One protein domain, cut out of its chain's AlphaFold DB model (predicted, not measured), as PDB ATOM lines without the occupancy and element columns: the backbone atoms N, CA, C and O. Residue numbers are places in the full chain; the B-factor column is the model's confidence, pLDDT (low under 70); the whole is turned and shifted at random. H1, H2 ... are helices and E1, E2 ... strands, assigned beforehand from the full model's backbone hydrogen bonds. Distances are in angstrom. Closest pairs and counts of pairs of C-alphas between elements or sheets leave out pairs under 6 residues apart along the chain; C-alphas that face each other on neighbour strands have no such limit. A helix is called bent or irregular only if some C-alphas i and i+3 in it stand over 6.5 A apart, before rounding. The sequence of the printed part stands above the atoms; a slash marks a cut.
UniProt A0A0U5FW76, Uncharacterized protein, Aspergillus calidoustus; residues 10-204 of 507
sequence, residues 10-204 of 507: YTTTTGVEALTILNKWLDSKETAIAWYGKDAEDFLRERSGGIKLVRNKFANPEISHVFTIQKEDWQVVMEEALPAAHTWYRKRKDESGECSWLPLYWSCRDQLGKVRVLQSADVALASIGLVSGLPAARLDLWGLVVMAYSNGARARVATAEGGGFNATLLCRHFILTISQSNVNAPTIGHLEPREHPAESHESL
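Overview. This is residues 10 to 204 of the 507 residues of an uncharacterized protein of Aspergillus calidoustus (UniProt A0A0U5FW76). At one end of this elongated domain a wall of four strands, E5 to E8, has H7 over one face, and the kinked H3 leads from H7 to the edge strand E8 and crosses H4. Toward the other end the small hairpin of E1 and E2 runs on into the pair E3 and E4, with H1, H2 and H6 packed about these short strands, and residues 50 to 57 stick out as a free loop. The printed part has 195 residues with seven named helices and eight named strands, in the order H1 H2 E1 E2 E3 H3 H4 H5 E4 H6 H7 E5 E6 E7 E8; the class is mixed, helices and strands. The large sheet has the order E5 - E6 - E7 - E8, all antiparallel. The whole is compact, with a radius of gyration of the C-alphas of 17.4 A and spans of 62 by 40 by 28 A.

Arrangement. Look first at E5 (residues 154 to 160), E6 (164 to 170), E7 (174 to 180) and E8 (188 to 193), a meander, each strand the antiparallel neighbour of the one before. Within hydrogen-bond range are N 156 and O 168 at 2.8 A, N 167 and O 178 at 2.7 A, and N 177 and O 190 at 2.9 A. H7 (141 to 150) is on one face, giving two layers; it lies over E6 and E7 at a height over the sheet of 9.6 A and runs along the strands, at 24 degrees to E6 on the local plane. The closest C-alphas of H7 and E6 are those of Ala 148 and Leu 169, 6.5 A apart. H3 (71 to 95) only grazes the sheet, with residues 85 to 92. With residues 71 to 82 alone H3 touches H7, closest at C-alphas Trp 74 and Gly 143, 6.0 A, at a steep tilt of 69 degrees, only just short of about perpendicular. H4 (102 to 112) touches H3 at C-alphas Ala 81 and Ser 107, 4.9 A, at a steep tilt of 49 degrees, opposite ways. H5 (114 to 117) touches H4 at C-alphas Arg 109 and Val 117, 6.3 A. Go on to E3 (65 to 68) and E4 (118 to 120), antiparallel, with N 66 and O 119 2.8 A apart. E1 (44 to 46) and E2 (61 to 63) form a hairpin, with N 45 and O 62 2.8 A apart. H1 (10 to 25) touches H6 (121 to 127) at C-alphas Thr 12 and Ala 126, 4.2 A, at a steep tilt of 42 degrees, opposite ways. H2 (29 to 43) and H3 are close but not clearly touching, C-alphas Gly 37 and Glu 95 being 6.2 A apart. Every O i to N i+4 pair is within hydrogen-bond range in H1, H4 and H7, against 5 of 11 in H2, 10 of 21 in H3 and 1 of 3 in H6, where O i to N i+3 pairs number 8 of 12, 12 of 22 and 2 of 4; H5 is too short for an i+4 pair.

Along the chain. Find C-alpha 154 at (146.148, 136.619, 156.668); from there E5 runs 20.0 A to C-alpha 160. E6 measures 19.7 A, E7 20.2 A and E8 17.1 A, ending at C-alpha 193, (146.697, 140.244, 141.823). H3 spans 27.8 A with a kink of 75 degrees near residue 82, and H1 spans 23.0 A from C-alpha 10 at (151.866, 169.075, 156.811). H4 measures 14.7 A, H7 14.1 A and H2 12.0 A. H2, H3 and H6 are irregular: C-alphas 35 and 38 are 9.5 A apart, 86 and 89 7.4 A, and 123 and 126 7.2 A.

Size, cuts and confidence. The C-alphas farthest apart, those of Leu 53 and Ser 200, are 62.7 A apart. The printed part has no cut. The long links are E1 to E2, with 14 residues, and H6 to H7, with 13. Mean pLDDT of the printed part is 78.1; look for values under 70 at residues 10 to 18, 47 to 59, 123 to 136, 161 to 163 and 183 to 186.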
ATOM      1  N   TYR A  10     150.917 170.149 157.160       33.91
ATOM      2  CA  TYR A  10     151.866 169.075 156.811       33.91
ATOM      3  C   TYR A  10     151.318 167.995 155.859       33.91
ATOM      4  O   TYR A  10     152.059 167.489 155.017       33.91
ATOM      5  N   THR A  11     150.024 167.659 155.928       39.12
ATOM      6  CA  THR A  11     149.382 166.705 154.991       39.12
ATOM      7  C   THR A  11     149.191 167.305 153.597       39.12
ATOM      8  O   THR A  11     149.268 166.613 152.584       39.12
ATOM      9  N   THR A  12     148.969 168.618 153.552       39.88
ATOM     10  CA  THR A  12     148.769 169.409 152.335       39.88
ATOM     11  C   THR A  12     150.074 169.554 151.542       39.88
ATOM     12  O   THR A  12     150.052 169.549 150.313       39.88
ATOM     13  N   THR A  13     151.225 169.622 152.225       47.59
ATOM     14  CA  THR A  13     152.555 169.711 151.589       47.59
ATOM     15  C   THR A  13     152.976 168.387 150.956       47.59
ATOM     16  O   THR A  13     153.369 168.377 149.793       47.59
ATOM     17  N   THR A  14     152.792 167.254 151.644       56.81
ATOM     18  CA  THR A  14     153.175 165.926 151.114       56.81
ATOM     19  C   THR A  14     152.399 165.558 149.852       56.81
ATOM     20  O   THR A  14     152.939 164.934 148.939       56.81
ATOM     21  N   GLY A  15     151.131 165.962 149.782       56.59
ATOM     22  CA  GLY A  15     150.268 165.628 148.666       56.59
ATOM     23  C   GLY A  15     150.559 166.369 147.370       56.59
ATOM     24  O   GLY A  15     150.693 165.766 146.303       56.59
ATOM     25  N   VAL A  16     150.702 167.688 147.482       61.81
ATOM     26  CA  VAL A  16     151.090 168.562 146.371       61.81
ATOM     27  C   VAL A  16     152.487 168.209 145.868       61.81
ATOM     28  O   VAL A  16     152.708 168.161 144.656       61.81
ATOM     29  N   GLU A  17     153.424 167.909 146.768       61.91
ATOM     30  CA  GLU A  17     154.777 167.490 146.401       61.91
ATOM     31  C   GLU A  17     154.781 166.146 145.670       61.91
ATOM     32  O   GLU A  17     155.417 166.035 144.620       61.91
ATOM     33  N   ALA A  18     154.019 165.154 146.144       66.38
ATOM     34  CA  ALA A  18     153.889 163.863 145.474       66.38
ATOM     35  C   ALA A  18     153.291 164.003 144.065       66.38
ATOM     36  O   ALA A  18     153.858 163.473 143.107       66.38
ATOM     37  N   LEU A  19     152.207 164.773 143.901       71.94
ATOM     38  CA  LEU A  19     151.624 165.034 142.580       71.94
ATOM     39  C   LEU A  19     152.603 165.788 141.666       71.94
ATOM     40  O   LEU A  19     152.714 165.484 140.480       71.94
ATOM     41  N   THR A  20     153.360 166.738 142.219       71.12
ATOM     42  CA  THR A  20     154.385 167.483 141.476       71.12
ATOM     43  C   THR A  20     155.513 166.568 141.000       71.12
ATOM     44  O   THR A  20     155.981 166.714 139.873       71.12
ATOM     45  N   ILE A  21     155.963 165.625 141.832       72.56
ATOM     46  CA  ILE A  21     156.976 164.628 141.460       72.56
ATOM     47  C   ILE A  21     156.430 163.700 140.373       72.56
ATOM     48  O   ILE A  21     157.102 163.484 139.368       72.56
ATOM     49  N   LEU A  22     155.192 163.222 140.519       74.69
ATOM     50  CA  LEU A  22     154.564 162.363 139.517       74.69
ATOM     51  C   LEU A  22     154.422 163.048 138.167       74.69
ATOM     52  O   LEU A  22     154.811 162.479 137.157       74.69
ATOM     53  N   ASN A  23     153.934 164.287 138.148       77.31
ATOM     54  CA  ASN A  23     153.819 165.074 136.923       77.31
ATOM     55  C   ASN A  23     155.185 165.410 136.298       77.31
ATOM     56  O   ASN A  23     155.248 165.709 135.110       77.31
ATOM     57  N   LYS A  24     156.287 165.369 137.064       76.06
ATOM     58  CA  LYS A  24     157.648 165.463 136.506       76.06
ATOM     59  C   LYS A  24     158.103 164.155 135.864       76.06
ATOM     60  O   LYS A  24     158.826 164.207 134.876       76.06
ATOM     61  N   TRP A  25     157.735 163.013 136.443       77.69
ATOM     62  CA  TRP A  25     158.040 161.689 135.891       77.69
ATOM     63  C   TRP A  25     157.152 161.340 134.695       77.69
ATOM     64  O   TRP A  25     157.579 160.593 133.823       77.69
ATOM     65  N   LEU A  26     155.950 161.909 134.632       78.00
ATOM     66  CA  LEU A  26     155.029 161.809 133.508       78.00
ATOM     67  C   LEU A  26     155.471 162.729 132.352       78.00
ATOM     68  O   LEU A  26     154.848 163.741 132.038       78.00
ATOM     69  N   ASP A  27     156.605 162.396 131.748       77.62
ATOM     70  CA  ASP A  27     157.284 163.202 130.732       77.62
ATOM     71  C   ASP A  27     156.765 162.989 129.300       77.62
ATOM     72  O   ASP A  27     157.062 163.788 128.409       77.62
ATOM     73  N   SER A  28     155.982 161.930 129.077       81.62
ATOM     74  CA  SER A  28     155.515 161.509 127.757       81.62
ATOM     75  C   SER A  28     154.190 160.741 127.816       81.62
ATOM     76  O   SER A  28     153.760 160.258 128.870       81.62
ATOM     77  N   LYS A  29     153.529 160.616 126.658       82.44
ATOM     78  CA  LYS A  29     152.307 159.812 126.519       82.44
ATOM     79  C   LYS A  29     152.615 158.316 126.636       82.44
ATOM     80  O   LYS A  29     151.786 157.552 127.116       82.44
ATOM     81  N   GLU A  30     153.814 157.901 126.250       85.31
ATOM     82  CA  GLU A  30     154.307 156.538 126.399       85.31
ATOM     83  C   GLU A  30     154.427 156.159 127.880       85.31
ATOM     84  O   GLU A  30     153.930 155.107 128.276       85.31
ATOM     85  N   THR A  31     154.989 157.044 128.714       84.00
ATOM     86  CA  THR A  31     155.053 156.854 130.175       84.00
ATOM     87  C   THR A  31     153.651 156.757 130.782       84.00
ATOM     88  O   THR A  31     153.376 155.877 131.595       84.00
ATOM     89  N   ALA A  32     152.728 157.614 130.337       83.56
ATOM     90  CA  ALA A  32     151.323 157.565 130.737       83.56
ATOM     91  C   ALA A  32     150.645 156.222 130.411       83.56
ATOM     92  O   ALA A  32     149.972 155.647 131.268       83.56
ATOM     93  N   ILE A  33     150.832 155.719 129.189       86.75
ATOM     94  CA  ILE A  33     150.296 154.425 128.752       86.75
ATOM     95  C   ILE A  33     150.958 153.282 129.531       86.75
ATOM     96  O   ILE A  33     150.268 152.351 129.926       86.75
ATOM     97  N   ALA A  34     152.257 153.349 129.825       85.44
ATOM     98  CA  ALA A  34     152.918 152.341 130.656       85.44
ATOM     99  C   ALA A  34     152.305 152.270 132.068       85.44
ATOM    100  O   ALA A  34     152.094 151.185 132.610       85.44
ATOM    101  N   TRP A  35     151.962 153.417 132.659       85.69
ATOM    102  CA  TRP A  35     151.402 153.473 134.010       85.69
ATOM    103  C   TRP A  35     149.941 153.035 134.077       85.69
ATOM    104  O   TRP A  35     149.587 152.205 134.915       85.69
ATOM    105  N   TYR A  36     149.091 153.599 133.222       85.81
ATOM    106  CA  TYR A  36     147.633 153.464 133.310       85.81
ATOM    107  C   TYR A  36     147.031 152.544 132.246       85.81
ATOM    108  O   TYR A  36     145.837 152.250 132.281       85.81
ATOM    109  N   GLY A  37     147.840 152.097 131.292       87.81
ATOM    110  CA  GLY A  37     147.391 151.274 130.188       87.81
ATOM    111  C   GLY A  37     146.397 151.960 129.281       87.81
ATOM    112  O   GLY A  37     146.500 153.152 128.983       87.81
ATOM    113  N   LYS A  38     145.403 151.183 128.846       88.25
ATOM    114  CA  LYS A  38     144.318 151.667 127.982       88.25
ATOM    115  C   LYS A  38     143.493 152.798 128.612       88.25
ATOM    116  O   LYS A  38     142.833 153.530 127.882       88.25
ATOM    117  N   ASP A  39     143.534 152.944 129.936       88.75
ATOM    118  CA  ASP A  39     142.735 153.917 130.683       88.75
ATOM    119  C   ASP A  39     143.515 155.204 131.006       88.75
ATOM    120  O   ASP A  39     143.067 156.008 131.816       88.75
ATOM    121  N   ALA A  40     144.672 155.449 130.378       88.56
ATOM    122  CA  ALA A  40     145.474 156.655 130.620       88.56
ATOM    123  C   ALA A  40     144.683 157.968 130.471       88.56
ATOM    124  O   ALA A  40     144.838 158.880 131.280       88.56
ATOM    125  N   GLU A  41     143.782 158.050 129.493       88.56
ATOM    126  CA  GLU A  41     142.941 159.236 129.260       88.56
ATOM    127  C   GLU A  41     141.937 159.499 130.403       88.56
ATOM    128  O   GLU A  41     141.391 160.596 130.516       88.56
ATOM    129  N   ASP A  42     141.694 158.523 131.282       89.38
ATOM    130  CA  ASP A  42     140.807 158.690 132.434       89.38
ATOM    131  C   ASP A  42     141.480 159.461 133.577       89.38
ATOM    132  O   ASP A  42     140.791 160.121 134.356       89.38
ATOM    133  N   PHE A  43     142.811 159.413 133.657       87.19
ATOM    134  CA  PHE A  43     143.599 160.018 134.735       87.19
ATOM    135  C   PHE A  43     144.263 161.335 134.336       87.19
ATOM    136  O   PHE A  43     144.713 162.089 135.202       87.19
ATOM    137  N   LEU A  44     144.345 161.618 133.036       87.69
ATOM    138  CA  LEU A  44     145.209 162.657 132.490       87.69
ATOM    139  C   LEU A  44     144.418 163.792 131.842       87.69
ATOM    140  O   LEU A  44     143.282 163.638 131.405       87.69
ATOM    141  N   ARG A  45     145.021 164.979 131.804       84.81
ATOM    142  CA  ARG A  45     144.626 166.081 130.922       84.81
ATOM    143  C   ARG A  45     145.833 166.531 130.117       84.81
ATOM    144  O   ARG A  45     146.966 166.466 130.595       84.81
ATOM    145  N   GLU A  46     145.598 167.048 128.918       71.69
ATOM    146  CA  GLU A  46     146.643 167.770 128.199       71.69
ATOM    147  C   GLU A  46     146.917 169.105 128.899       71.69
ATOM    148  O   GLU A  46     146.005 169.895 129.168       71.69
ATOM    149  N   ARG A  47     148.190 169.381 129.187       64.62
ATOM    150  CA  ARG A  47     148.600 170.657 129.768       64.62
ATOM    151  C   ARG A  47     148.474 171.751 128.709       64.62
ATOM    152  O   ARG A  47     149.361 171.934 127.874       64.62
ATOM    153  N   SER A  48     147.370 172.495 128.727       49.62
ATOM    154  CA  SER A  48     147.206 173.648 127.839       49.62
ATOM    155  C   SER A  48     148.164 174.764 128.270       49.62
ATOM    156  O   SER A  48     147.970 175.463 129.261       49.62
ATOM    157  N   GLY A  49     149.270 174.897 127.538       42.94
ATOM    158  CA  GLY A  49     150.258 175.940 127.775       42.94
ATOM    159  C   GLY A  49     149.673 177.325 127.501       42.94
ATOM    160  O   GLY A  49     149.467 177.711 126.349       42.94
ATOM    161  N   GLY A  50     149.461 178.108 128.557       46.06
ATOM    162  CA  GLY A  50     149.497 179.558 128.443       46.06
ATOM    163  C   GLY A  50     150.884 179.972 127.943       46.06
ATOM    164  O   GLY A  50     151.872 179.713 128.619       46.06
ATOM    165  N   ILE A  51     150.911 180.617 126.769       40.84
ATOM    166  CA  ILE A  51     152.048 181.144 125.976       40.84
ATOM    167  C   ILE A  51     152.328 180.310 124.710       40.84
ATOM    168  O   ILE A  51     153.185 179.432 124.639       40.84
ATOM    169  N   LYS A  52     151.592 180.683 123.654       41.50
ATOM    170  CA  LYS A  52     151.705 180.243 122.253       41.50
ATOM    171  C   LYS A  52     152.988 180.747 121.564       41.50
ATOM    172  O   LYS A  52     152.884 181.456 120.563       41.50
ATOM    173  N   LEU A  53     154.189 180.438 122.059       43.16
ATOM    174  CA  LEU A  53     155.400 180.941 121.382       43.16
ATOM    175  C   LEU A  53     156.581 179.992 121.194       43.16
ATOM    176  O   LEU A  53     157.601 180.426 120.667       43.16
ATOM    177  N   VAL A  54     156.435 178.694 121.456       40.62
ATOM    178  CA  VAL A  54     157.416 177.714 120.965       40.62
ATOM    179  C   VAL A  54     156.698 176.572 120.254       40.62
ATOM    180  O   VAL A  54     156.041 175.734 120.862       40.62
ATOM    181  N   ARG A  55     156.808 176.585 118.921       40.53
ATOM    182  CA  ARG A  55     156.429 175.490 118.023       40.53
ATOM    183  C   ARG A  55     157.168 174.198 118.416       40.53
ATOM    184  O   ARG A  55     158.380 174.223 118.610       40.53
ATOM    185  N   ASN A  56     156.432 173.084 118.373       36.81
ATOM    186  CA  ASN A  56     156.902 171.706 118.148       36.81
ATOM    187  C   ASN A  56     157.435 170.849 119.312       36.81
ATOM    188  O   ASN A  56     158.350 170.062 119.078       36.81
ATOM    189  N   LYS A  57     156.819 170.850 120.501       41.22
ATOM    190  CA  LYS A  57     156.864 169.661 121.381       41.22
ATOM    191  C   LYS A  57     155.503 169.444 122.042       41.22
ATOM    192  O   LYS A  57     154.882 170.408 122.474       41.22
ATOM    193  N   PHE A  58     155.033 168.200 122.003       50.94
ATOM    194  CA  PHE A  58     153.761 167.710 122.540       50.94
ATOM    195  C   PHE A  58     153.441 168.333 123.906       50.94
ATOM    196  O   PHE A  58     154.338 168.490 124.733       50.94
ATOM    197  N   ALA A  59     152.183 168.718 124.139       58.72
ATOM    198  CA  ALA A  59     151.756 169.128 125.471       58.72
ATOM    199  C   ALA A  59     151.983 167.945 126.419       58.72
ATOM    200  O   ALA A  59     151.398 166.881 126.215       58.72
ATOM    201  N   ASN A  60     152.864 168.105 127.408       70.12
ATOM    202  CA  ASN A  60     153.126 167.026 128.354       70.12
ATOM    203  C   ASN A  60     151.819 166.687 129.091       70.12
ATOM    204  O   ASN A  60     151.117 167.615 129.519       70.12
ATOM    205  N   PRO A  61     151.473 165.396 129.217       80.62
ATOM    206  CA  PRO A  61     150.306 164.992 129.981       80.62
ATOM    207  C   PRO A  61     150.462 165.408 131.449       80.62
ATOM    208  O   PRO A  61     151.567 165.490 131.982       80.62
ATOM    209  N   GLU A  62     149.344 165.695 132.102       85.44
ATOM    210  CA  GLU A  62     149.287 166.051 133.518       85.44
ATOM    211  C   GLU A  62     148.212 165.208 134.198       85.44
ATOM    212  O   GLU A  62     147.102 165.085 133.679       85.44
ATOM    213  N   ILE A  63     148.520 164.649 135.367       83.81
ATOM    214  CA  ILE A  63     147.546 163.944 136.200       83.81
ATOM    215  C   ILE A  63     146.472 164.940 136.634       83.81
ATOM    216  O   ILE A  63     146.734 165.881 137.384       83.81
ATOM    217  N   SER A  64     145.258 164.719 136.141       85.88
ATOM    218  CA  SER A  64     144.086 165.553 136.389       85.88
ATOM    219  C   SER A  64     143.093 164.894 137.333       85.88
ATOM    220  O   SER A  64     142.341 165.600 138.001       85.88
ATOM    221  N   HIS A  65     143.105 163.562 137.414       86.69
ATOM    222  CA  HIS A  65     142.213 162.792 138.267       86.69
ATOM    223  C   HIS A  65     142.974 161.728 139.052       86.69
ATOM    224  O   HIS A  65     143.997 161.205 138.613       86.69
ATOM    225  N   VAL A  66     142.436 161.399 140.222       83.88
ATOM    226  CA  VAL A  66     142.918 160.330 141.095       83.88
ATOM    227  C   VAL A  66     141.798 159.313 141.314       83.88
ATOM    228  O   VAL A  66     140.627 159.689 141.416       83.88
ATOM    229  N   PHE A  67     142.149 158.030 141.397       86.62
ATOM    230  CA  PHE A  67     141.210 156.975 141.778       86.62
ATOM    231  C   PHE A  67     140.842 157.112 143.257       86.62
ATOM    232  O   PHE A  67     141.720 157.241 144.104       86.62
ATOM    233  N   THR A  68     139.555 157.079 143.585       85.69
ATOM    234  CA  THR A  68     139.061 157.184 144.958       85.69
ATOM    235  C   THR A  68     137.905 156.225 145.202       85.69
ATOM    236  O   THR A  68     137.149 155.889 144.292       85.69
ATOM    237  N   ILE A  69     137.738 155.830 146.461       86.56
ATOM    238  CA  ILE A  69     136.542 155.148 146.958       86.56
ATOM    239  C   ILE A  69     136.019 155.982 148.124       86.56
ATOM    240  O   ILE A  69     136.749 156.224 149.088       86.56
ATOM    241  N   GLN A  70     134.781 156.467 148.017       84.69
ATOM    242  CA  GLN A  70     134.156 157.228 149.099       84.69
ATOM    243  C   GLN A  70     133.822 156.308 150.276       84.69
ATOM    244  O   GLN A  70     133.665 155.097 150.112       84.69
ATOM    245  N   LYS A  71     133.703 156.876 151.480       82.56
ATOM    246  CA  LYS A  71     133.480 156.097 152.709       82.56
ATOM    247  C   LYS A  71     132.227 155.220 152.610       82.56
ATOM    248  O   LYS A  71     132.246 154.065 153.020       82.56
ATOM    249  N   GLU A  72     131.163 155.774 152.047       86.38
ATOM    250  CA  GLU A  72     129.869 155.139 151.812       86.38
ATOM    251  C   GLU A  72     129.893 154.048 150.731       86.38
ATOM    252  O   GLU A  72     129.005 153.202 150.702       86.38
ATOM    253  N   ASP A  73     130.911 154.025 149.867       91.25
ATOM    254  CA  ASP A  73     130.973 153.109 148.726       91.25
ATOM    255  C   ASP A  73     131.681 151.791 149.050       91.25
ATOM    256  O   ASP A  73     131.551 150.821 148.304       91.25
ATOM    257  N   TRP A  74     132.394 151.710 150.176       90.69
ATOM    258  CA  TRP A  74     133.152 150.512 150.546       90.69
ATOM    259  C   TRP A  74     132.298 149.257 150.669       90.69
ATOM    260  O   TRP A  74     132.773 148.179 150.319       90.69
ATOM    261  N   GLN A  75     131.046 149.376 151.115       91.50
ATOM    262  CA  GLN A  75     130.147 148.226 151.177       91.50
ATOM    263  C   GLN A  75     129.876 147.661 149.775       91.50
ATOM    264  O   GLN A  75     130.043 146.464 149.559       91.50
ATOM    265  N   VAL A  76     129.557 148.528 148.809       93.19
ATOM    266  CA  VAL A  76     129.340 148.129 147.410       93.19
ATOM    267  C   VAL A  76     130.620 147.552 146.809       93.19
ATOM    268  O   VAL A  76     130.577 146.584 146.058       93.19
ATOM    269  N   VAL A  77     131.787 148.090 147.172       92.12
ATOM    270  CA  VAL A  77     133.075 147.531 146.737       92.12
ATOM    271  C   VAL A  77     133.254 146.090 147.232       92.12
ATOM    272  O   VAL A  77     133.683 145.245 146.447       92.12
ATOM    273  N   MET A  78     132.887 145.773 148.479       93.38
ATOM    274  CA  MET A  78     132.957 144.390 148.979       93.38
ATOM    275  C   MET A  78     131.932 143.469 148.321       93.38
ATOM    276  O   MET A  78     132.243 142.310 148.055       93.38
ATOM    277  N   GLU A  79     130.720 143.968 148.093       92.38
ATOM    278  CA  GLU A  79     129.599 143.173 147.588       92.38
ATOM    279  C   GLU A  79     129.718 142.907 146.081       92.38
ATOM    280  O   GLU A  79     129.482 141.784 145.647       92.38
ATOM    281  N   GLU A  80     130.164 143.893 145.297       91.19
ATOM    282  CA  GLU A  80     130.052 143.871 143.831       91.19
ATOM    283  C   GLU A  80     131.404 143.908 143.101       91.19
ATOM    284  O   GLU A  80     131.567 143.296 142.043       91.19
ATOM    285  N   ALA A  81     132.416 144.596 143.647       89.81
ATOM    286  CA  ALA A  81     133.728 144.703 142.995       89.81
ATOM    287  C   ALA A  81     134.686 143.573 143.412       89.81
ATOM    288  O   ALA A  81     135.387 142.999 142.575       89.81
ATOM    289  N   LEU A  82     134.704 143.213 144.698       94.06
ATOM    290  CA  LEU A  82     135.576 142.174 145.246       94.06
ATOM    291  C   LEU A  82     135.324 140.765 144.673       94.06
ATOM    292  O   LEU A  82     136.310 140.049 144.461       94.06
ATOM    293  N   PRO A  83     134.083 140.332 144.353       92.88
ATOM    294  CA  PRO A  83     133.858 139.036 143.712       92.88
ATOM    295  C   PRO A  83     134.588 138.887 142.374       92.88
ATOM    296  O   PRO A  83     135.013 137.785 142.022       92.88
ATOM    297  N   ALA A  84     134.813 139.987 141.648       92.56
ATOM    298  CA  ALA A  84     135.552 139.988 140.389       92.56
ATOM    299  C   ALA A  84     137.077 139.829 140.566       92.56
ATOM    300  O   ALA A  84     137.785 139.656 139.568       92.56
ATOM    301  N   ALA A  85     137.593 139.816 141.804       93.56
ATOM    302  CA  ALA A  85     139.029 139.756 142.092       93.56
ATOM    303  C   ALA A  85     139.746 138.543 141.494       93.56
ATOM    304  O   ALA A  85     140.917 138.623 141.129       93.56
ATOM    305  N   HIS A  86     139.035 137.432 141.301       93.44
ATOM    306  CA  HIS A  86     139.572 136.242 140.640       93.44
ATOM    307  C   HIS A  86     139.987 136.474 139.171       93.44
ATOM    308  O   HIS A  86     140.725 135.665 138.612       93.44
ATOM    309  N   THR A  87     139.532 137.562 138.540       93.00
ATOM    310  CA  THR A  87     139.877 137.928 137.154       93.00
ATOM    311  C   THR A  87     141.010 138.949 137.053       93.00
ATOM    312  O   THR A  87     141.555 139.148 135.965       93.00
ATOM    313  N   TRP A  88     141.390 139.583 138.167       93.12
ATOM    314  CA  TRP A  88     142.280 140.746 138.186       93.12
ATOM    315  C   TRP A  88     143.649 140.480 137.569       93.12
ATOM    316  O   TRP A  88     144.155 141.323 136.835       93.12
ATOM    317  N   TYR A  89     144.231 139.303 137.807       93.06
ATOM    318  CA  TYR A  89     145.524 138.945 137.224       93.06
ATOM    319  C   TYR A  89     145.474 138.872 135.695       93.06
ATOM    320  O   TYR A  89     146.327 139.445 135.021       93.06
ATOM    321  N   ARG A  90     144.442 138.221 135.138       90.69
ATOM    322  CA  ARG A  90     144.274 138.107 133.680       90.69
ATOM    323  C   ARG A  90     144.015 139.471 133.053       90.69
ATOM    324  O   ARG A  90     144.731 139.847 132.135       90.69
ATOM    325  N   LYS A  91     143.090 140.255 133.623       88.44
ATOM    326  CA  LYS A  91     142.841 141.630 133.165       88.44
ATOM    327  C   LYS A  91     144.115 142.476 133.198       88.44
ATOM    328  O   LYS A  91     144.399 143.164 132.230       88.44
ATOM    329  N   ARG A  92     144.934 142.382 134.254       87.00
ATOM    330  CA  ARG A  92     146.206 143.124 134.339       87.00
ATOM    331  C   ARG A  92     147.182 142.739 133.225       87.00
ATOM    332  O   ARG A  92     147.866 143.610 132.696       87.00
ATOM    333  N   LYS A  93     147.232 141.456 132.865       86.31
ATOM    334  CA  LYS A  93     148.056 140.953 131.762       86.31
ATOM    335  C   LYS A  93     147.571 141.455 130.396       86.31
ATOM    336  O   LYS A  93     148.401 141.781 129.554       86.31
ATOM    337  N   ASP A  94     146.256 141.531 130.200       82.88
ATOM    338  CA  ASP A  94     145.642 141.852 128.906       82.88
ATOM    339  C   ASP A  94     145.495 143.365 128.660       82.88
ATOM    340  O   ASP A  94     145.607 143.825 127.527       82.88
ATOM    341  N   GLU A  95     145.244 144.153 129.709       77.62
ATOM    342  CA  GLU A  95     144.936 145.591 129.613       77.62
ATOM    343  C   GLU A  95     146.176 146.494 129.772       77.62
ATOM    344  O   GLU A  95     146.071 147.712 129.608       77.62
ATOM    345  N   SER A  96     147.338 145.877 130.037       73.19
ATOM    346  CA  SER A  96     148.694 146.446 130.062       73.19
ATOM    347  C   SER A  96     148.818 147.759 130.838       73.19
ATOM    348  O   SER A  96     148.683 148.816 130.249       73.19
ATOM    349  N   GLY A  97     149.130 147.717 132.136       82.31
ATOM    350  CA  GLY A  97     149.439 148.909 132.933       82.31
ATOM    351  C   GLY A  97     150.127 148.555 134.251       82.31
ATOM    352  O   GLY A  97     149.812 147.539 134.882       82.31
ATOM    353  N   GLU A  98     151.093 149.370 134.668       83.19
ATOM    354  CA  GLU A  98     151.906 149.097 135.859       83.19
ATOM    355  C   GLU A  98     151.234 149.523 137.171       83.19
ATOM    356  O   GLU A  98     151.534 148.948 138.223       83.19
ATOM    357  N   CYS A  99     150.282 150.463 137.122       84.38
ATOM    358  CA  CYS A  99     149.576 150.961 138.299       84.38
ATOM    359  C   CYS A  99     148.889 149.822 139.069       84.38
ATOM    360  O   CYS A  99     148.007 149.121 138.569       84.38
ATOM    361  N   SER A 100     149.285 149.670 140.335       83.69
ATOM    362  CA  SER A 100     148.818 148.583 141.204       83.69
ATOM    363  C   SER A 100     147.321 148.639 141.517       83.69
ATOM    364  O   SER A 100     146.711 147.620 141.829       83.69
ATOM    365  N   TRP A 101     146.703 149.815 141.376       87.94
ATOM    366  CA  TRP A 101     145.294 150.031 141.691       87.94
ATOM    367  C   TRP A 101     144.348 149.811 140.513       87.94
ATOM    368  O   TRP A 101     143.141 149.740 140.737       87.94
ATOM    369  N   LEU A 102     144.861 149.653 139.286       89.38
ATOM    370  CA  LEU A 102     144.038 149.427 138.091       89.38
ATOM    371  C   LEU A 102     143.033 148.273 138.241       89.38
ATOM    372  O   LEU A 102     141.870 148.476 137.901       89.38
ATOM    373  N   PRO A 103     143.389 147.102 138.811       91.50
ATOM    374  CA  PRO A 103     142.431 146.007 138.949       91.50
ATOM    375  C   PRO A 103     141.214 146.356 139.815       91.50
ATOM    376  O   PRO A 103     140.076 146.002 139.480       91.50
ATOM    377  N   LEU A 104     141.452 147.088 140.907       91.69
ATOM    378  CA  LEU A 104     140.390 147.574 141.777       91.69
ATOM    379  C   LEU A 104     139.600 148.687 141.083       91.69
ATOM    380  O   LEU A 104     138.375 148.631 141.060       91.69
ATOM    381  N   TYR A 105     140.288 149.634 140.440       91.75
ATOM    382  CA  TYR A 105     139.670 150.704 139.662       91.75
ATOM    383  C   TYR A 105     138.714 150.170 138.590       91.75
ATOM    384  O   TYR A 105     137.574 150.620 138.540       91.75
ATOM    385  N   TRP A 106     139.120 149.188 137.778       91.62
ATOM    386  CA  TRP A 106     138.256 148.595 136.753       91.62
ATOM    387  C   TRP A 106     136.985 148.016 137.361       91.62
ATOM    388  O   TRP A 106     135.886 148.295 136.895       91.62
ATOM    389  N   SER A 107     137.137 147.264 138.448       92.50
ATOM    390  CA  SER A 107     136.009 146.613 139.116       92.50
ATOM    391  C   SER A 107     135.067 147.632 139.752       92.50
ATOM    392  O   SER A 107     133.853 147.501 139.648       92.50
ATOM    393  N   CYS A 108     135.605 148.687 140.367       93.19
ATOM    394  CA  CYS A 108     134.801 149.762 140.935       93.19
ATOM    395  C   CYS A 108     134.135 150.615 139.851       93.19
ATOM    396  O   CYS A 108     132.976 150.979 140.003       93.19
ATOM    397  N   ARG A 109     134.830 150.926 138.752       92.62
ATOM    398  CA  ARG A 109     134.286 151.704 137.631       92.62
ATOM    399  C   ARG A 109     133.087 151.006 137.005       92.62
ATOM    400  O   ARG A 109     132.099 151.679 136.726       92.62
ATOM    401  N   ASP A 110     133.186 149.698 136.790       90.44
ATOM    402  CA  ASP A 110     132.128 148.910 136.157       90.44
ATOM    403  C   ASP A 110     130.842 148.906 137.014       90.44
ATOM    404  O   ASP A 110     129.746 148.892 136.461       90.44
ATOM    405  N   GLN A 111     130.969 148.996 138.346       91.94
ATOM    406  CA  GLN A 111     129.840 148.942 139.290       91.94
ATOM    407  C   GLN A 111     129.312 150.320 139.724       91.94
ATOM    408  O   GLN A 111     128.108 150.558 139.754       91.94
ATOM    409  N   LEU A 112     130.204 151.247 140.078       92.19
ATOM    410  CA  LEU A 112     129.869 152.562 140.645       92.19
ATOM    411  C   LEU A 112     129.845 153.683 139.597       92.19
ATOM    412  O   LEU A 112     129.313 154.765 139.854       92.19
ATOM    413  N   GLY A 113     130.429 153.441 138.423       92.50
ATOM    414  CA  GLY A 113     130.587 154.424 137.360       92.50
ATOM    415  C   GLY A 113     131.815 155.323 137.535       92.50
ATOM    416  O   GLY A 113     132.191 155.726 138.637       92.50
ATOM    417  N   LYS A 114     132.424 155.695 136.403       90.38
ATOM    418  CA  LYS A 114     133.671 156.482 136.323       90.38
ATOM    419  C   LYS A 114     133.646 157.777 137.145       90.38
ATOM    420  O   LYS A 114     134.615 158.077 137.832       90.38
ATOM    421  N   VAL A 115     132.545 158.529 137.092       89.00
ATOM    422  CA  VAL A 115     132.405 159.828 137.783       89.00
ATOM    423  C   VAL A 115     132.504 159.682 139.302       89.00
ATOM    424  O   VAL A 115     133.000 160.581 139.970       89.00
ATOM    425  N   ARG A 116     132.046 158.554 139.854       90.44
ATOM    426  CA  ARG A 116     132.028 158.321 141.302       90.44
ATOM    427  C   ARG A 116     133.387 157.879 141.846       90.44
ATOM    428  O   ARG A 116     133.728 158.207 142.978       90.44
ATOM    429  N   VAL A 117     134.164 157.167 141.026       89.94
ATOM    430  CA  VAL A 117     135.470 156.600 141.406       89.94
ATOM    431  C   VAL A 117     136.665 157.477 141.024       89.94
ATOM    432  O   VAL A 117     137.796 157.143 141.363       89.94
ATOM    433  N   LEU A 118     136.449 158.594 140.324       89.94
ATOM    434  CA  LEU A 118     137.498 159.551 139.975       89.94
ATOM    435  C   LEU A 118     137.219 160.912 140.604       89.94
ATOM    436  O   LEU A 118     136.135 161.469 140.458       89.94
ATOM    437  N   GLN A 119     138.230 161.480 141.258       86.12
ATOM    438  CA  GLN A 119     138.184 162.834 141.804       86.12
ATOM    439  C   GLN A 119     139.246 163.702 141.136       86.12
ATOM    440  O   GLN A 119     140.340 163.223 140.851       86.12
ATOM    441  N   SER A 120     138.941 164.984 140.914       84.88
ATOM    442  CA  SER A 120     139.937 165.948 140.434       84.88
ATOM    443  C   SER A 120     141.142 165.994 141.378       84.88
ATOM    444  O   SER A 120     140.982 166.132 142.596       84.88
ATOM    445  N   ALA A 121     142.341 165.900 140.807       78.12
ATOM    446  CA  ALA A 121     143.596 165.903 141.542       78.12
ATOM    447  C   ALA A 121     143.743 167.177 142.384       78.12
ATOM    448  O   ALA A 121     144.107 167.072 143.551       78.12
ATOM    449  N   ASP A 122     143.335 168.335 141.848       71.19
ATOM    450  CA  ASP A 122     143.389 169.645 142.516       71.19
ATOM    451  C   ASP A 122     142.566 169.678 143.821       71.19
ATOM    452  O   ASP A 122     142.955 170.311 144.801       71.19
ATOM    453  N   VAL A 123     141.445 168.948 143.863       69.62
ATOM    454  CA  VAL A 123     140.583 168.823 145.053       69.62
ATOM    455  C   VAL A 123     141.146 167.793 146.041       69.62
ATOM    456  O   VAL A 123     140.940 167.902 147.249       69.62
ATOM    457  N   ALA A 124     141.886 166.801 145.544       59.56
ATOM    458  CA  ALA A 124     142.498 165.750 146.350       59.56
ATOM    459  C   ALA A 124     143.843 166.160 146.991       59.56
ATOM    460  O   ALA A 124     144.310 165.473 147.903       59.56
ATOM    461  N   LEU A 125     144.441 167.285 146.569       53.69
ATOM    462  CA  LEU A 125     145.766 167.776 146.983       53.69
ATOM    463  C   LEU A 125     145.980 167.881 148.501       53.69
ATOM    464  O   LEU A 125     147.073 167.590 148.982       53.69
ATOM    465  N   ALA A 126     144.945 168.232 149.269       45.31
ATOM    466  CA  ALA A 126     145.030 168.336 150.730       45.31
ATOM    467  C   ALA A 126     145.119 166.976 151.455       45.31
ATOM    468  O   ALA A 126     145.218 166.929 152.681       45.31
ATOM    469  N   SER A 127     145.021 165.857 150.727       45.22
ATOM    470  CA  SER A 127     144.752 164.530 151.299       45.22
ATOM    471  C   SER A 127     145.504 163.370 150.636       45.22
ATOM    472  O   SER A 127     145.216 162.217 150.953       45.22
ATOM    473  N   ILE A 128     146.486 163.626 149.765       44.66
ATOM    474  CA  ILE A 128     147.315 162.583 149.107       44.66
ATOM    475  C   ILE A 128     148.203 161.797 150.120       44.66
ATOM    476  O   ILE A 128     148.940 160.887 149.756       44.66
ATOM    477  N   GLY A 129     148.065 162.057 151.424       40.19
ATOM    478  CA  GLY A 129     148.654 161.274 152.517       40.19
ATOM    479  C   GLY A 129     147.911 159.992 152.934       40.19
ATOM    480  O   GLY A 129     148.308 159.391 153.928       40.19
ATOM    481  N   LEU A 130     146.861 159.542 152.233       50.62
ATOM    482  CA  LEU A 130     146.175 158.278 152.551       50.62
ATOM    483  C   LEU A 130     146.281 157.278 151.390       50.62
ATOM    484  O   LEU A 130     145.563 157.352 150.395       50.62
ATOM    485  N   VAL A 131     147.227 156.352 151.584       48.22
ATOM    486  CA  VAL A 131     147.611 155.205 150.743       48.22
ATOM    487  C   VAL A 131     148.213 155.606 149.390       48.22
ATOM    488  O   VAL A 131     147.697 155.338 148.311       48.22
ATOM    489  N   SER A 132     149.396 156.209 149.491       40.47
ATOM    490  CA  SER A 132     150.308 156.639 148.425       40.47
ATOM    491  C   SER A 132     150.988 155.470 147.689       40.47
ATOM    492  O   SER A 132     152.204 155.358 147.631       40.47
ATOM    493  N   GLY A 133     150.199 154.575 147.096       44.03
ATOM    494  CA  GLY A 133     150.687 153.700 146.030       44.03
ATOM    495  C   GLY A 133     150.666 154.463 144.719       44.03
ATOM    496  O   GLY A 133     149.587 154.756 144.205       44.03
ATOM    497  N   LEU A 134     151.831 154.830 144.195       48.25
ATOM    498  CA  LEU A 134     151.894 155.474 142.892       48.25
ATOM    499  C   LEU A 134     151.301 154.579 141.784       48.25
ATOM    500  O   LEU A 134     151.461 153.355 141.848       48.25
ATOM    501  N   PRO A 135     150.697 155.176 140.741       54.91
ATOM    502  CA  PRO A 135     150.322 156.583 140.621       54.91
ATOM    503  C   PRO A 135     148.814 156.827 140.869       54.91
ATOM    504  O   PRO A 135     147.950 156.245 140.218       54.91
ATOM    505  N   ALA A 136     148.532 157.770 141.781       62.62
ATOM    506  CA  ALA A 136     147.268 158.502 141.959       62.62
ATOM    507  C   ALA A 136     146.013 157.712 142.398       62.62
ATOM    508  O   ALA A 136     144.963 157.809 141.763       62.62
ATOM    509  N   ALA A 137     146.083 157.013 143.535       70.94
ATOM    510  CA  ALA A 137     144.890 156.581 144.267       70.94
ATOM    511  C   ALA A 137     144.812 157.243 145.654       70.94
ATOM    512  O   ALA A 137     145.833 157.473 146.298       70.94
ATOM    513  N   ARG A 138     143.592 157.539 146.106       73.94
ATOM    514  CA  ARG A 138     143.250 157.974 147.460       73.94
ATOM    515  C   ARG A 138     142.259 156.972 148.025       73.94
ATOM    516  O   ARG A 138     141.074 157.010 147.701       73.94
ATOM    517  N   LEU A 139     142.747 156.075 148.869       76.38
ATOM    518  CA  LEU A 139     141.939 154.991 149.410       76.38
ATOM    519  C   LEU A 139     141.954 155.054 150.930       76.38
ATOM    520  O   LEU A 139     142.996 155.254 151.553       76.38
ATOM    521  N   ASP A 140     140.777 154.886 151.521       79.94
ATOM    522  CA  ASP A 140     140.653 154.734 152.962       79.94
ATOM    523  C   ASP A 140     141.349 153.441 153.413       79.94
ATOM    524  O   ASP A 140     141.078 152.348 152.907       79.94
ATOM    525  N   LEU A 141     142.272 153.578 154.367       78.56
ATOM    526  CA  LEU A 141     143.071 152.466 154.874       78.56
ATOM    527  C   LEU A 141     142.186 151.397 155.522       78.56
ATOM    528  O   LEU A 141     142.430 150.205 155.337       78.56
ATOM    529  N   TRP A 142     141.155 151.813 156.263       83.19
ATOM    530  CA  TRP A 142     140.247 150.874 156.908       83.19
ATOM    531  C   TRP A 142     139.470 150.065 155.872       83.19
ATOM    532  O   TRP A 142     139.495 148.839 155.923       83.19
ATOM    533  N   GLY A 143     138.886 150.722 154.870       87.06
ATOM    534  CA  GLY A 143     138.228 150.050 153.753       87.06
ATOM    535  C   GLY A 143     139.124 149.031 153.041       87.06
ATOM    536  O   GLY A 143     138.695 147.907 152.792       87.06
ATOM    537  N   LEU A 144     140.399 149.354 152.806       87.12
ATOM    538  CA  LEU A 144     141.369 148.415 152.228       87.12
ATOM    539  C   LEU A 144     141.656 147.203 153.124       87.12
ATOM    540  O   LEU A 144     141.743 146.076 152.631       87.12
ATOM    541  N   VAL A 145     141.805 147.419 154.432       86.62
ATOM    542  CA  VAL A 145     142.001 146.338 155.406       86.62
ATOM    543  C   VAL A 145     140.778 145.422 155.434       86.62
ATOM    544  O   VAL A 145     140.931 144.201 155.356       86.62
ATOM    545  N   VAL A 146     139.568 145.989 155.462       88.19
ATOM    546  CA  VAL A 146     138.326 145.210 155.385       88.19
ATOM    547  C   VAL A 146     138.262 144.442 154.068       88.19
ATOM    548  O   VAL A 146     138.014 143.245 154.102       88.19
ATOM    549  N   MET A 147     138.590 145.062 152.929       92.12
ATOM    550  CA  MET A 147     138.614 144.395 151.618       92.12
ATOM    551  C   MET A 147     139.519 143.170 151.609       92.12
ATOM    552  O   MET A 147     139.164 142.118 151.075       92.12
ATOM    553  N   ALA A 148     140.699 143.301 152.208       90.69
ATOM    554  CA  ALA A 148     141.639 142.208 152.318       90.69
ATOM    555  C   ALA A 148     141.066 141.070 153.176       90.69
ATOM    556  O   ALA A 148     141.042 139.923 152.724       90.69
ATOM    557  N   TYR A 149     140.552 141.364 154.374       89.31
ATOM    558  CA  TYR A 149     139.943 140.347 155.239       89.31
ATOM    559  C   TYR A 149     138.708 139.703 154.608       89.31
ATOM    560  O   TYR A 149     138.588 138.481 154.645       89.31
ATOM    561  N   SER A 150     137.863 140.476 153.926       91.94
ATOM    562  CA  SER A 150     136.741 139.972 153.130       91.94
ATOM    563  C   SER A 150     137.191 138.991 152.050       91.94
ATOM    564  O   SER A 150     136.482 138.039 151.740       91.94
ATOM    565  N   ASN A 151     138.413 139.144 151.537       93.25
ATOM    566  CA  ASN A 151     139.047 138.208 150.612       93.25
ATOM    567  C   ASN A 151     139.899 137.123 151.304       93.25
ATOM    568  O   ASN A 151     140.789 136.543 150.678       93.25
ATOM    569  N   GLY A 152     139.660 136.854 152.588       88.44
ATOM    570  CA  GLY A 152     140.324 135.802 153.356       88.44
ATOM    571  C   GLY A 152     141.767 136.123 153.737       88.44
ATOM    572  O   GLY A 152     142.610 135.224 153.776       88.44
ATOM    573  N   ALA A 153     142.092 137.400 153.958       86.81
ATOM    574  CA  ALA A 153     143.456 137.800 154.275       86.81
ATOM    575  C   ALA A 153     144.009 137.172 155.557       86.81
ATOM    576  O   ALA A 153     143.362 137.136 156.602       86.81
ATOM    577  N   ARG A 154     145.291 136.803 155.493       80.88
ATOM    578  CA  ARG A 154     146.148 136.619 156.668       80.88
ATOM    579  C   ARG A 154     147.178 137.737 156.701       80.88
ATOM    580  O   ARG A 154     148.016 137.829 155.802       80.88
ATOM    581  N   ALA A 155     147.099 138.584 157.721       78.38
ATOM    582  CA  ALA A 155     148.011 139.704 157.892       78.38
ATOM    583  C   ALA A 155     149.330 139.253 158.534       78.38
ATOM    584  O   ALA A 155     149.347 138.467 159.481       78.38
ATOM    585  N   ARG A 156     150.439 139.782 158.024       80.75
ATOM    586  CA  ARG A 156     151.764 139.745 158.643       80.75
ATOM    587  C   ARG A 156     152.213 141.181 158.814       80.75
ATOM    588  O   ARG A 156     152.261 141.898 157.821       80.75
ATOM    589  N   VAL A 157     152.516 141.597 160.038       77.94
ATOM    590  CA  VAL A 157     152.927 142.975 160.313       77.94
ATOM    591  C   VAL A 157     154.296 142.981 160.969       77.94
ATOM    592  O   VAL A 157     154.538 142.236 161.914       77.94
ATOM    593  N   ALA A 158     155.177 143.822 160.445       75.50
ATOM    594  CA  ALA A 158     156.456 144.163 161.039       75.50
ATOM    595  C   ALA A 158     156.442 145.647 161.410       75.50
ATOM    596  O   ALA A 158     155.992 146.480 160.623       75.50
ATOM    597  N   THR A 159     156.931 145.980 162.598       77.12
ATOM    598  CA  THR A 159     157.097 147.361 163.057       77.12
ATOM    599  C   THR A 159     158.554 147.794 162.902       77.12
ATOM    600  O   THR A 159     159.466 146.969 162.954       77.12
ATOM    601  N   ALA A 160     158.773 149.086 162.662       71.94
ATOM    602  CA  ALA A 160     160.097 149.686 162.526       71.94
ATOM    603  C   ALA A 160     160.397 150.631 163.699       71.94
ATOM    604  O   ALA A 160     159.489 151.256 164.258       71.94
ATOM    605  N   GLU A 161     161.681 150.770 164.039       67.12
ATOM    606  CA  GLU A 161     162.155 151.766 165.003       67.12
ATOM    607  C   GLU A 161     161.751 153.174 164.522       67.12
ATOM    608  O   GLU A 161     162.084 153.580 163.411       67.12
ATOM    609  N   GLY A 162     160.967 153.903 165.328       67.12
ATOM    610  CA  GLY A 162     160.366 155.194 164.942       67.12
ATOM    611  C   GLY A 162     158.858 155.157 164.658       67.12
ATOM    612  O   GLY A 162     158.301 156.135 164.154       67.12
ATOM    613  N   GLY A 163     158.190 154.044 164.975       69.62
ATOM    614  CA  GLY A 163     156.746 153.896 164.793       69.62
ATOM    615  C   GLY A 163     156.355 153.836 163.315       69.62
ATOM    616  O   GLY A 163     155.351 154.396 162.896       69.62
ATOM    617  N   GLY A 164     157.191 153.207 162.494       74.19
ATOM    618  CA  GLY A 164     156.788 152.763 161.165       74.19
ATOM    619  C   GLY A 164     156.175 151.368 161.226       74.19
ATOM    620  O   GLY A 164     156.380 150.628 162.192       74.19
ATOM    621  N   PHE A 165     155.470 150.973 160.172       79.81
ATOM    622  CA  PHE A 165     154.995 149.607 159.999       79.81
ATOM    623  C   PHE A 165     155.063 149.155 158.540       79.81
ATOM    624  O   PHE A 165     155.018 149.951 157.608       79.81
ATOM    625  N   ASN A 166     155.140 147.845 158.343       81.56
ATOM    626  CA  ASN A 166     154.939 147.184 157.067       81.56
ATOM    627  C   ASN A 166     154.017 145.987 157.290       81.56
ATOM    628  O   ASN A 166     154.358 145.045 158.005       81.56
ATOM    629  N   ALA A 167     152.836 146.049 156.697       83.62
ATOM    630  CA  ALA A 167     151.807 145.039 156.765       83.62
ATOM    631  C   ALA A 167     151.610 144.392 155.395       83.62
ATOM    632  O   ALA A 167     151.270 145.055 154.419       83.62
ATOM    633  N   THR A 168     151.749 143.074 155.332       86.94
ATOM    634  CA  THR A 168     151.402 142.267 154.164       86.94
ATOM    635  C   THR A 168     150.161 141.445 154.477       86.94
ATOM    636  O   THR A 168     150.195 140.536 155.308       86.94
ATOM    637  N   LEU A 169     149.059 141.745 153.798       88.19
ATOM    638  CA  LEU A 169     147.812 141.000 153.851       88.19
ATOM    639  C   LEU A 169     147.770 140.039 152.665       88.19
ATOM    640  O   LEU A 169     147.600 140.429 151.509       88.19
ATOM    641  N   LEU A 170     147.977 138.760 152.963       89.69
ATOM    642  CA  LEU A 170     147.948 137.694 151.972       89.69
ATOM    643  C   LEU A 170     146.495 137.275 151.767       89.69
ATOM    644  O   LEU A 170     145.966 136.526 152.584       89.69
ATOM    645  N   CYS A 171     145.847 137.755 150.712       92.00
ATOM    646  CA  CYS A 171     144.456 137.431 150.400       92.00
ATOM    647  C   CYS A 171     144.359 136.184 149.513       92.00
ATOM    648  O   CYS A 171     145.364 135.641 149.042       92.00
ATOM    649  N   ARG A 172     143.130 135.725 149.267       93.75
ATOM    650  CA  ARG A 172     142.862 134.612 148.359       93.75
ATOM    651  C   ARG A 172     143.283 134.947 146.934       93.75
ATOM    652  O   ARG A 172     143.997 134.157 146.326       93.75
ATOM    653  N   HIS A 173     142.867 136.099 146.412       95.50
ATOM    654  CA  HIS A 173     143.037 136.466 144.999       95.50
ATOM    655  C   HIS A 173     144.084 137.554 144.744       95.50
ATOM    656  O   HIS A 173     144.435 137.802 143.594       95.50
ATOM    657  N   PHE A 174     144.604 138.196 145.784       94.81
ATOM    658  CA  PHE A 174     145.614 139.247 145.665       94.81
ATOM    659  C   PHE A 174     146.487 139.315 146.922       94.81
ATOM    660  O   PHE A 174     146.264 138.603 147.899       94.81
ATOM    661  N   ILE A 175     147.511 140.153 146.886       93.12
ATOM    662  CA  ILE A 175     148.310 140.550 148.037       93.12
ATOM    663  C   ILE A 175     148.142 142.056 148.186       93.12
ATOM    664  O   ILE A 175     148.275 142.794 147.210       93.12
ATOM    665  N   LEU A 176     147.824 142.500 149.398       90.69
ATOM    666  CA  LEU A 176     147.802 143.912 149.749       90.69
ATOM    667  C   LEU A 176     148.967 144.188 150.694       90.69
ATOM    668  O   LEU A 176     149.025 143.635 151.789       90.69
ATOM    669  N   THR A 177     149.881 145.050 150.277       87.62
ATOM    670  CA  THR A 177     150.977 145.526 151.121       87.62
ATOM    671  C   THR A 177     150.691 146.961 151.515       87.62
ATOM    672  O   THR A 177     150.378 147.773 150.653       87.62
ATOM    673  N   ILE A 178     150.785 147.278 152.801       83.50
ATOM    674  CA  ILE A 178     150.609 148.622 153.345       83.50
ATOM    675  C   ILE A 178     151.830 148.930 154.198       83.50
ATOM    676  O   ILE A 178     152.175 148.153 155.079       83.50
ATOM    677  N   SER A 179     152.477 150.062 153.968       80.06
ATOM    678  CA  SER A 179     153.664 150.449 154.722       80.06
ATOM    679  C   SER A 179     153.656 151.926 155.076       80.06
ATOM    680  O   SER A 179     153.136 152.755 154.338       80.06
ATOM    681  N   GLN A 180     154.253 152.245 156.212       77.75
ATOM    682  CA  GLN A 180     154.501 153.592 156.689       77.75
ATOM    683  C   GLN A 180     155.900 153.584 157.302       77.75
ATOM    684  O   GLN A 180     156.183 152.777 158.182       77.75
ATOM    685  N   SER A 181     156.811 154.432 156.831       76.19
ATOM    686  CA  SER A 181     158.203 154.371 157.298       76.19
ATOM    687  C   SER A 181     158.385 154.877 158.733       76.19
ATOM    688  O   SER A 181     159.279 154.407 159.428       76.19
ATOM    689  N   ASN A 182     157.542 155.807 159.187       73.56
ATOM    690  CA  ASN A 182     157.462 156.306 160.564       73.56
ATOM    691  C   ASN A 182     156.106 156.994 160.803       73.56
ATOM    692  O   ASN A 182     155.378 157.247 159.846       73.56
ATOM    693  N   VAL A 183     155.806 157.375 162.048       69.31
ATOM    694  CA  VAL A 183     154.526 158.011 162.435       69.31
ATOM    695  C   VAL A 183     154.152 159.263 161.635       69.31
ATOM    696  O   VAL A 183     152.971 159.566 161.495       69.31
ATOM    697  N   ASN A 184     155.141 159.981 161.099       68.06
ATOM    698  CA  ASN A 184     154.949 161.224 160.350       68.06
ATOM    699  C   ASN A 184     154.973 161.014 158.827       68.06
ATOM    700  O   ASN A 184     154.745 161.959 158.074       68.06
ATOM    701  N   ALA A 185     155.289 159.805 158.357       67.19
ATOM    702  CA  ALA A 185     155.366 159.490 156.939       67.19
ATOM    703  C   ALA A 185     153.979 159.176 156.360       67.19
ATOM    704  O   ALA A 185     153.121 158.651 157.072       67.19
ATOM    705  N   PRO A 186     153.748 159.439 155.062       68.00
ATOM    706  CA  PRO A 186     152.533 158.988 154.405       68.00
ATOM    707  C   PRO A 186     152.476 157.458 154.379       68.00
ATOM    708  O   PRO A 186     153.484 156.780 154.161       68.00
ATOM    709  N   THR A 187     151.275 156.913 154.556       74.19
ATOM    710  CA  THR A 187     151.034 155.484 154.351       74.19
ATOM    711  C   THR A 187     151.013 155.198 152.853       74.19
ATOM    712  O   THR A 187     150.354 155.907 152.092       74.19
ATOM    713  N   ILE A 188     151.718 154.157 152.424       74.38
ATOM    714  CA  ILE A 188     151.827 153.658 151.050       74.38
ATOM    715  C   ILE A 188     151.119 152.309 150.981       74.38
ATOM    716  O   ILE A 188     151.286 151.487 151.880       74.38
ATOM    717  N   GLY A 189     150.365 152.054 149.915       77.94
ATOM    718  CA  GLY A 189     149.760 150.746 149.664       77.94
ATOM    719  C   GLY A 189     150.096 150.218 148.280       77.94
ATOM    720  O   GLY A 189     150.342 150.992 147.361       77.94
ATOM    721  N   HIS A 190     150.089 148.903 148.128       85.00
ATOM    722  CA  HIS A 190     150.308 148.228 146.860       85.00
ATOM    723  C   HIS A 190     149.407 147.002 146.764       85.00
ATOM    724  O   HIS A 190     149.349 146.203 147.700       85.00
ATOM    725  N   LEU A 191     148.735 146.848 145.624       89.31
ATOM    726  CA  LEU A 191     147.869 145.713 145.334       89.31
ATOM    727  C   LEU A 191     148.455 144.876 144.197       89.31
ATOM    728  O   LEU A 191     148.682 145.354 143.088       89.31
ATOM    729  N   GLU A 192     148.664 143.595 144.472       91.75
ATOM    730  CA  GLU A 192     149.202 142.639 143.512       91.75
ATOM    731  C   GLU A 192     148.214 141.483 143.304       91.75
ATOM    732  O   GLU A 192     148.025 140.661 144.205       91.75
ATOM    733  N   PRO A 193     147.555 141.382 142.136       92.81
ATOM    734  CA  PRO A 193     146.697 140.244 141.823       92.81
ATOM    735  C   PRO A 193     147.490 138.939 141.731       92.81
ATOM    736  O   PRO A 193     148.587 138.910 141.179       92.81
ATOM    737  N   ARG A 194     146.901 137.839 142.197       93.62
ATOM    738  CA  ARG A 194     147.489 136.499 142.104       93.62
ATOM    739  C   ARG A 194     147.004 135.766 140.862       93.62
ATOM    740  O   ARG A 194     145.821 135.807 140.534       93.62
ATOM    741  N   GLU A 195     147.902 135.009 140.241       91.31
ATOM    742  CA  GLU A 195     147.556 134.108 139.137       91.31
ATOM    743  C   GLU A 195     146.646 132.957 139.580       91.31
ATOM    744  O   GLU A 195     145.684 132.603 138.895       91.31
ATOM    745  N   HIS A 196     146.930 132.402 140.760       89.69
ATOM    746  CA  HIS A 196     146.178 131.302 141.347       89.69
ATOM    747  C   HIS A 196     145.665 131.676 142.743       89.69
ATOM    748  O   HIS A 196     146.404 132.283 143.530       89.69
ATOM    749  N   PRO A 197     144.410 131.319 143.074       89.38
ATOM    750  CA  PRO A 197     143.860 131.594 144.390       89.38
ATOM    751  C   PRO A 197     144.588 130.800 145.481       89.38
ATOM    752  O   PRO A 197     144.949 129.644 145.280       89.38
ATOM    753  N   ALA A 198     144.758 131.389 146.664       87.50
ATOM    754  CA  ALA A 198     145.262 130.662 147.827       87.50
ATOM    755  C   ALA A 198     144.193 129.693 148.372       87.50
ATOM    756  O   ALA A 198     143.127 130.124 148.805       87.50
ATOM    757  N   GLU A 199     144.484 128.390 148.388       78.56
ATOM    758  CA  GLU A 199     143.510 127.338 148.736       78.56
ATOM    759  C   GLU A 199     143.014 127.388 150.192       78.56
ATOM    760  O   GLU A 199     141.896 126.979 150.481       78.56
ATOM    761  N   SER A 200     143.823 127.912 151.118       74.50
ATOM    762  CA  SER A 200     143.525 127.898 152.562       74.50
ATOM    763  C   SER A 200     142.925 129.201 153.110       74.50
ATOM    764  O   SER A 200     142.835 129.378 154.329       74.50
ATOM    765  N   HIS A 201     142.589 130.146 152.229       80.12
ATOM    766  CA  HIS A 201     142.108 131.479 152.593       80.12
ATOM    767  C   HIS A 201     140.598 131.552 152.345       80.12
ATOM    768  O   HIS A 201     140.145 131.794 151.225       80.12
ATOM    769  N   GLU A 202     139.818 131.280 153.390       83.94
ATOM    770  CA  GLU A 202     138.359 131.381 153.359       83.94
ATOM    771  C   GLU A 202     137.936 132.854 153.443       83.94
ATOM    772  O   GLU A 202     138.397 133.585 154.319       83.94
ATOM    773  N   SER A 203     137.084 133.288 152.515       88.25
ATOM    774  CA  SER A 203     136.543 134.650 152.477       88.25
ATOM    775  C   SER A 203     135.493 134.864 153.565       88.25
ATOM    776  O   SER A 203     134.787 133.926 153.939       88.25
ATOM    777  N   LEU A 204     135.344 136.108 154.024       87.50
ATOM    778  CA  LEU A 204     134.210 136.477 154.872       87.50
ATOM    779  C   LEU A 204     132.919 136.482 154.051       87.50
ATOM    780  O   LEU A 204     132.929 136.735 152.843       87.50
TER     781      LEU A 204